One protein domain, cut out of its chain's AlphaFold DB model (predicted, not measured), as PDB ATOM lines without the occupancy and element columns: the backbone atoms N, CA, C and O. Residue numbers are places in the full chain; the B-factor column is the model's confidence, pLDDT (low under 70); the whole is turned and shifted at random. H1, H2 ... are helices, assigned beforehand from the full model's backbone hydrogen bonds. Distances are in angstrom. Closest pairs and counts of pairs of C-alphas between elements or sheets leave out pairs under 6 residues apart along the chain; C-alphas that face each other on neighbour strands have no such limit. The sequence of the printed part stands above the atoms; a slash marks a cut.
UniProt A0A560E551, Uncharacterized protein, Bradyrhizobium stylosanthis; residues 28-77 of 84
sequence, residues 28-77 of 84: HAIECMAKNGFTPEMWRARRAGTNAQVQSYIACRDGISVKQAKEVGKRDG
ATOM      1  N   HIS A  28     261.677 232.208 252.054       95.25
ATOM      2  CA  HIS A  28     262.203 232.032 250.693       95.25
ATOM      3  C   HIS A  28     261.582 233.007 249.687       95.25
ATOM      4  O   HIS A  28     262.288 233.666 248.927       95.25
ATOM      5  N   ALA A  29     260.252 233.155 249.692       94.50
ATOM      6  CA  ALA A  29     259.589 234.107 248.808       94.50
ATOM      7  C   ALA A  29     260.039 235.546 249.100       94.50
ATOM      8  O   ALA A  29     260.344 236.276 248.162       94.50
ATOM      9  N   ILE A  30     260.139 235.939 250.374       95.69
ATOM     10  CA  ILE A  30     260.584 237.282 250.782       95.69
ATOM     11  C   ILE A  30     262.024 237.549 250.315       95.69
ATOM     12  O   ILE A  30     262.297 238.611 249.754       95.69
ATOM     13  N   GLU A  31     262.925 236.579 250.468       96.75
ATOM     14  CA  GLU A  31     264.302 236.664 249.966       96.75
ATOM     15  C   GLU A  31     264.343 236.802 248.436       96.75
ATOM     16  O   GLU A  31     265.034 237.675 247.900       96.75
ATOM     17  N   CYS A  32     263.551 236.001 247.719       96.56
ATOM     18  CA  CYS A  32     263.415 236.111 246.269       96.56
ATOM     19  C   CYS A  32     262.858 237.479 245.841       96.56
ATOM     20  O   CYS A  32     263.311 238.023 244.835       96.56
ATOM     21  N   MET A  33     261.900 238.058 246.572       95.44
ATOM     22  CA  MET A  33     261.388 239.406 246.282       95.44
ATOM     23  C   MET A  33     262.483 240.463 246.467       95.44
ATOM     24  O   MET A  33     262.720 241.261 245.558       95.44
ATOM     25  N   ALA A  34     263.208 240.413 247.590       95.94
ATOM     26  CA  ALA A  34     264.304 241.335 247.879       95.94
ATOM     27  C   ALA A  34     265.400 241.267 246.802       95.94
ATOM     28  O   ALA A  34     265.828 242.301 246.286       95.94
ATOM     29  N   LYS A  35     265.776 240.055 246.372       95.12
ATOM     30  CA  LYS A  35     266.734 239.830 245.276       95.12
ATOM     31  C   LYS A  35     266.287 240.454 243.948       95.12
ATOM     32  O   LYS A  35     267.127 240.834 243.139       95.12
ATOM     33  N   ASN A  36     264.978 240.560 243.723       94.25
ATOM     34  CA  ASN A  36     264.391 241.141 242.516       94.25
ATOM     35  C   ASN A  36     263.956 242.608 242.690       94.25
ATOM     36  O   ASN A  36     263.388 243.196 241.765       94.25
ATOM     37  N   GLY A  37     264.266 243.220 243.836       92.69
ATOM     38  CA  GLY A  37     264.101 244.652 244.071       92.69
ATOM     39  C   GLY A  37     262.669 245.093 244.367       92.69
ATOM     40  O   GLY A  37     262.297 246.204 243.992       92.69
ATOM     41  N   PHE A  38     261.852 244.250 245.006       91.81
ATOM     42  CA  PHE A  38     260.523 244.654 245.476       91.81
ATOM     43  C   PHE A  38     260.139 244.014 246.816       91.81
ATOM     44  O   PHE A  38     260.775 243.069 247.274       91.81
ATOM     45  N   THR A  39     259.100 244.557 247.462       93.38
ATOM     46  CA  THR A  39     258.611 244.100 248.777       93.38
ATOM     47  C   THR A  39     257.321 243.275 248.671       93.38
ATOM     48  O   THR A  39     256.612 243.342 247.656       93.38
ATOM     49  N   PRO A  40     256.932 242.557 249.743       92.38
ATOM     50  CA  PRO A  40     255.626 241.906 249.818       92.38
ATOM     51  C   PRO A  40     254.434 242.866 249.687       92.38
ATOM     52  O   PRO A  40     253.385 242.464 249.176       92.38
ATOM     53  N   GLU A  41     254.536 244.132 250.128       92.62
ATOM     54  CA  GLU A  41     253.481 245.123 249.848       92.62
ATOM     55  C   GLU A  41     253.367 245.412 248.354       92.62
ATOM     56  O   GLU A  41     252.254 245.431 247.830       92.62
ATOM     57  N   MET A  42     254.492 245.603 247.658       91.19
ATOM     58  CA  MET A  42     254.490 245.880 246.217       91.19
ATOM     59  C   MET A  42     253.838 244.739 245.431       91.19
ATOM     60  O   MET A  42     253.035 245.000 244.536       91.19
ATOM     61  N   TRP A  43     254.117 243.484 245.807       90.12
ATOM     62  CA  TRP A  43     253.477 242.307 245.210       90.12
ATOM     63  C   TRP A  43     251.962 242.282 245.438       90.12
ATOM     64  O   TRP A  43     251.188 242.102 244.494       90.12
ATOM     65  N   ARG A  44     251.513 242.513 246.680       89.50
ATOM     66  CA  ARG A  44     250.078 242.570 247.024       89.50
ATOM     67  C   ARG A  44     249.357 243.717 246.315       89.50
ATOM     68  O   ARG A  44     248.225 243.544 245.871       89.50
ATOM     69  N   ALA A  45     250.023 244.858 246.157       90.25
ATOM     70  CA  ALA A  45     249.504 246.032 245.461       90.25
ATOM     71  C   ALA A  45     249.523 245.906 243.926       90.25
ATOM     72  O   ALA A  45     249.132 246.853 243.243       90.25
ATOM     73  N   ARG A  46     249.982 244.772 243.375       87.56
ATOM     74  CA  ARG A  46     250.179 244.550 241.933       87.56
ATOM     75  C   ARG A  46     251.124 245.562 241.279       87.56
ATOM     76  O   ARG A  46     250.919 245.985 240.144       87.56
ATOM     77  N   ARG A  47     252.159 245.971 242.010       85.81
ATOM     78  CA  ARG A  47     253.190 246.935 241.591       85.81
ATOM     79  C   ARG A  47     254.587 246.321 241.657       85.81
ATOM     80  O   ARG A  47     255.556 247.029 241.920       85.81
ATOM     81  N   ALA A  48     254.701 245.006 241.470       81.50
ATOM     82  CA  ALA A  48     255.973 244.295 241.526       81.50
ATOM     83  C   ALA A  48     256.847 244.563 240.288       81.50
ATOM     84  O   ALA A  48     257.128 243.655 239.528       81.50
ATOM     85  N   GLY A  49     257.295 245.803 240.090       86.56
ATOM     86  CA  GLY A  49     258.301 246.159 239.088       86.56
ATOM     87  C   GLY A  49     258.030 245.654 237.664       86.56
ATOM     88  O   GLY A  49     256.919 245.319 237.268       86.56
ATOM     89  N   THR A  50     259.079 245.619 236.853       91.75
ATOM     90  CA  THR A  50     258.996 245.184 235.454       91.75
ATOM     91  C   THR A  50     258.658 243.695 235.319       91.75
ATOM     92  O   THR A  50     258.966 242.879 236.187       91.75
ATOM     93  N   ASN A  51     258.157 243.295 234.150       91.38
ATOM     94  CA  ASN A  51     257.934 241.886 233.803       91.38
ATOM     95  C   ASN A  51     259.159 240.987 234.011       91.38
ATOM     96  O   ASN A  51     259.002 239.799 234.296       91.38
ATOM     97  N   ALA A  52     260.369 241.525 233.835       92.38
ATOM     98  CA  ALA A  52     261.609 240.789 234.058       92.38
ATOM     99  C   ALA A  52     261.827 240.488 235.549       92.38
ATOM    100  O   ALA A  52     262.245 239.381 235.892       92.38
ATOM    101  N   GLN A  53     261.485 241.433 236.432       93.25
ATOM    102  CA  GLN A  53     261.548 241.253 237.886       93.25
ATOM    103  C   GLN A  53     260.490 240.256 238.365       93.25
ATOM    104  O   GLN A  53     260.821 239.340 239.113       93.25
ATOM    105  N   VAL A  54     259.251 240.364 237.872       92.69
ATOM    106  CA  VAL A  54     258.172 239.405 238.182       92.69
ATOM    107  C   VAL A  54     258.547 237.986 237.751       92.69
ATOM    108  O   VAL A  54     258.421 237.050 238.536       92.69
ATOM    109  N   GLN A  55     259.052 237.815 236.525       94.44
ATOM    110  CA  GLN A  55     259.509 236.511 236.025       94.44
ATOM    111  C   GLN A  55     260.634 235.929 236.876       94.44
ATOM    112  O   GLN A  55     260.582 234.760 237.253       94.44
ATOM    113  N   SER A  56     261.647 236.739 237.173       94.75
ATOM    114  CA  SER A  56     262.818 236.296 237.931       94.75
ATOM    115  C   SER A  56     262.457 235.954 239.377       94.75
ATOM    116  O   SER A  56     262.988 234.992 239.936       94.75
ATOM    117  N   TYR A  57     261.495 236.668 239.963       94.94
ATOM    118  CA  TYR A  57     260.913 236.318 241.252       94.94
ATOM    119  C   TYR A  57     260.203 234.967 241.218       94.94
ATOM    120  O   TYR A  57     260.512 234.113 242.040       94.94
ATOM    121  N   ILE A  58     259.292 234.747 240.270       93.88
ATOM    122  CA  ILE A  58     258.524 233.498 240.190       93.88
ATOM    123  C   ILE A  58     259.451 232.305 239.934       93.88
ATOM    124  O   ILE A  58     259.299 231.263 240.565       93.88
ATOM    125  N   ALA A  59     260.450 232.468 239.061       95.12
ATOM    126  CA  ALA A  59     261.469 231.448 238.821       95.12
ATOM    127  C   ALA A  59     262.225 231.086 240.112       95.12
ATOM    128  O   ALA A  59     262.426 229.909 240.397       95.12
ATOM    129  N   CYS A  60     262.590 232.090 240.914       95.12
ATOM    130  CA  CYS A  60     263.237 231.903 242.214       95.12
ATOM    131  C   CYS A  60     262.306 231.229 243.234       95.12
ATOM    132  O   CYS A  60     262.688 230.239 243.854       95.12
ATOM    133  N   ARG A  61     261.073 231.731 243.380       94.81
ATOM    134  CA  ARG A  61     260.067 231.255 244.339       94.81
ATOM    135  C   ARG A  61     259.710 229.790 244.098       94.81
ATOM    136  O   ARG A  61     259.715 229.006 245.041       94.81
ATOM    137  N   ASP A  62     259.421 229.444 242.846       92.12
ATOM    138  CA  ASP A  62     258.875 228.134 242.479       92.12
ATOM    139  C   ASP A  62     259.962 227.146 242.012       92.12
ATOM    140  O   ASP A  62     259.664 225.978 241.771       92.12
ATOM    141  N   GLY A  63     261.217 227.589 241.864       92.88
ATOM    142  CA  GLY A  63     262.318 226.741 241.392       92.88
ATOM    143  C   GLY A  63     262.155 226.283 239.937       92.88
ATOM    144  O   GLY A  63     262.567 225.180 239.581       92.88
ATOM    145  N   ILE A  64     261.531 227.112 239.094       91.69
ATOM    146  CA  ILE A  64     261.178 226.788 237.701       91.69
ATOM    147  C   ILE A  64     261.969 227.626 236.691       91.69
ATOM    148  O   ILE A  64     262.550 228.659 237.017       91.69
ATOM    149  N   SER A  65     261.955 227.211 235.420       92.81
ATOM    150  CA  SER A  65     262.592 227.990 234.351       92.81
ATOM    151  C   SER A  65     261.902 229.343 234.133       92.81
ATOM    152  O   SER A  65     260.688 229.473 234.296       92.81
ATOM    153  N   VAL A  66     262.648 230.341 233.645       89.19
ATOM    154  CA  VAL A  66     262.109 231.675 233.301       89.19
ATOM    155  C   VAL A  66     260.946 231.584 232.302       89.19
ATOM    156  O   VAL A  66     259.970 232.326 232.407       89.19
ATOM    157  N   LYS A  67     260.996 230.626 231.364       90.50
ATOM    158  CA  LYS A  67     259.906 230.380 230.408       90.50
ATOM    159  C   LYS A  67     258.617 229.950 231.116       90.50
ATOM    160  O   LYS A  67     257.555 230.469 230.793       90.50
ATOM    161  N   GLN A  68     258.702 229.033 232.081       90.88
ATOM    162  CA  GLN A  68     257.543 228.615 232.879       90.88
ATOM    163  C   GLN A  68     257.070 229.746 233.802       90.88
ATOM    164  O   GLN A  68     255.869 229.989 233.910       90.88
ATOM    165  N   ALA A  69     258.006 230.488 234.395       91.06
ATOM    166  CA  ALA A  69     257.719 231.631 235.255       91.06
ATOM    167  C   ALA A  69     256.943 232.741 234.537       91.06
ATOM    168  O   ALA A  69     256.073 233.369 235.135       91.06
ATOM    169  N   LYS A  70     257.191 232.955 233.239       89.62
ATOM    170  CA  LYS A  70     256.411 233.889 232.417       89.62
ATOM    171  C   LYS A  70     254.935 233.497 232.337       89.62
ATOM    172  O   LYS A  70     254.067 234.350 232.502       89.62
ATOM    173  N   GLU A  71     254.645 232.220 232.101       89.75
ATOM    174  CA  GLU A  71     253.262 231.735 232.011       89.75
ATOM    175  C   GLU A  71     252.560 231.748 233.375       89.75
ATOM    176  O   GLU A  71     251.380 232.085 233.458       89.75
ATOM    177  N   VAL A  72     253.288 231.472 234.463       87.06
ATOM    178  CA  VAL A  72     252.781 231.657 235.833       87.06
ATOM    179  C   VAL A  72     252.496 233.136 236.112       87.06
ATOM    180  O   VAL A  72     251.405 233.463 236.566       87.06
ATOM    181  N   GLY A  73     253.417 234.042 235.770       85.19
ATOM    182  CA  GLY A  73     253.277 235.477 236.027       85.19
ATOM    183  C   GLY A  73     252.045 236.090 235.377       85.19
ATOM    184  O   GLY A  73     251.326 236.849 236.029       85.19
ATOM    185  N   LYS A  74     251.742 235.703 234.130       84.94
ATOM    186  CA  LYS A  74     250.504 236.110 233.443       84.94
ATOM    187  C   LYS A  74     249.238 235.727 234.222       84.94
ATOM    188  O   LYS A  74     248.257 236.459 234.161       84.94
ATOM    189  N   ARG A  75     249.251 234.606 234.956       83.44
ATOM    190  CA  ARG A  75     248.121 234.150 235.788       83.44
ATOM    191  C   ARG A  75     248.083 234.830 237.158       83.44
ATOM    192  O   ARG A  75     246.998 235.146 237.632       83.44
ATOM    193  N   ASP A  76     249.244 235.092 237.762       77.50
ATOM    194  CA  ASP A  76     249.369 235.711 239.094       77.50
ATOM    195  C   ASP A  76     248.943 237.198 239.115       77.50
ATOM    196  O   ASP A  76     248.787 237.795 240.181       77.50
ATOM    197  N   GLY A  77     248.742 237.821 237.946       80.19
ATOM    198  CA  GLY A  77     248.155 239.160 237.820       80.19
ATOM    199  C   GLY A  77     249.068 240.318 238.242       80.19
ATOM    200  O   GLY A  77     248.593 241.447 238.339       80.19
TER     201      GLY A  77
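What this domain is: This is residues 28 to 77 of the 84 residues of an uncharacterized protein of Bradyrhizobium stylosanthis (UniProt A0A560E551). What does the model look like? H3, the longest helix, forms the core, with H1 packed on one side of it, nearly lengthwise, and H4 set crosswise on the other side. The short H2 sits off to the side near H1 and touches no helix. What is it made of? The printed part has 50 residues with four named helices, in the order H1, H2, H3, H4 along the chain, and no named strand; its class is all helix. How tightly is it gathered? It is compact, with a radius of gyration of the C-alphas of 9.5 A, and rounded, spanning 24 by 20 by 13 A.

How they stand to each other: What touches the longest helix, and where? H3, residues 51 to 62, touches H4, residues 66 to 76, with its residues 54 to 59 alone. The closest C-alphas, those of Ala 59 and Ala 69, are 5.2 A apart, and the two lines are about perpendicular at 82 degrees. Does another helix touch it? H3 touches H1, residues 28 to 35, with its residues 57 to 61 alone; the closest C-alphas are those of Ala 29 and Arg 61, 5.3 A apart. H1 and H3 run opposite ways at a shallow tilt of 30 degrees. What remains, and what stays apart? H2, residues 40 to 44, is close to H1 but not clearly touching it, the closest C-alphas being those of Ile 30 and Pro 40 at 6.8 A. H2 is apart from H3 and H4, and H1 is apart from H4. How do the helix backbones look? In H1, H2 and H3 every O i to N i+4 pair is within hydrogen-bond range, and in H4 5 of 7 are.

Where its parts are: Where does the longest helix run? H3, residues 51 to 62, measures 16.3 A from C-alpha 51 at (257.934, 241.886, 233.803) to C-alpha 62 at (258.875, 228.134, 242.479). Where are the others? H4, residues 66 to 76, measures 14.6 A and ends with C-alpha 76 at (249.369, 235.711, 239.094). H1, residues 28 to 35, measures 10.5 A and begins with C-alpha 28 at (262.203, 232.032, 250.693). H2, residues 40 to 44, measures 6.2 A.

The domain as a whole: How large is it? The two C-alphas farthest apart, those of Glu 41 and Lys 67, are 25.2 A apart. Is the printed part cut, and are its links long? Residues 28 to 77 run without a gap; the links H1 to H2 and H3 to H4 are tight, the link H2 to H3 is short, and none is long. How sure is the model? The mean pLDDT of the printed part is 91.2, and no printed residue is under 70.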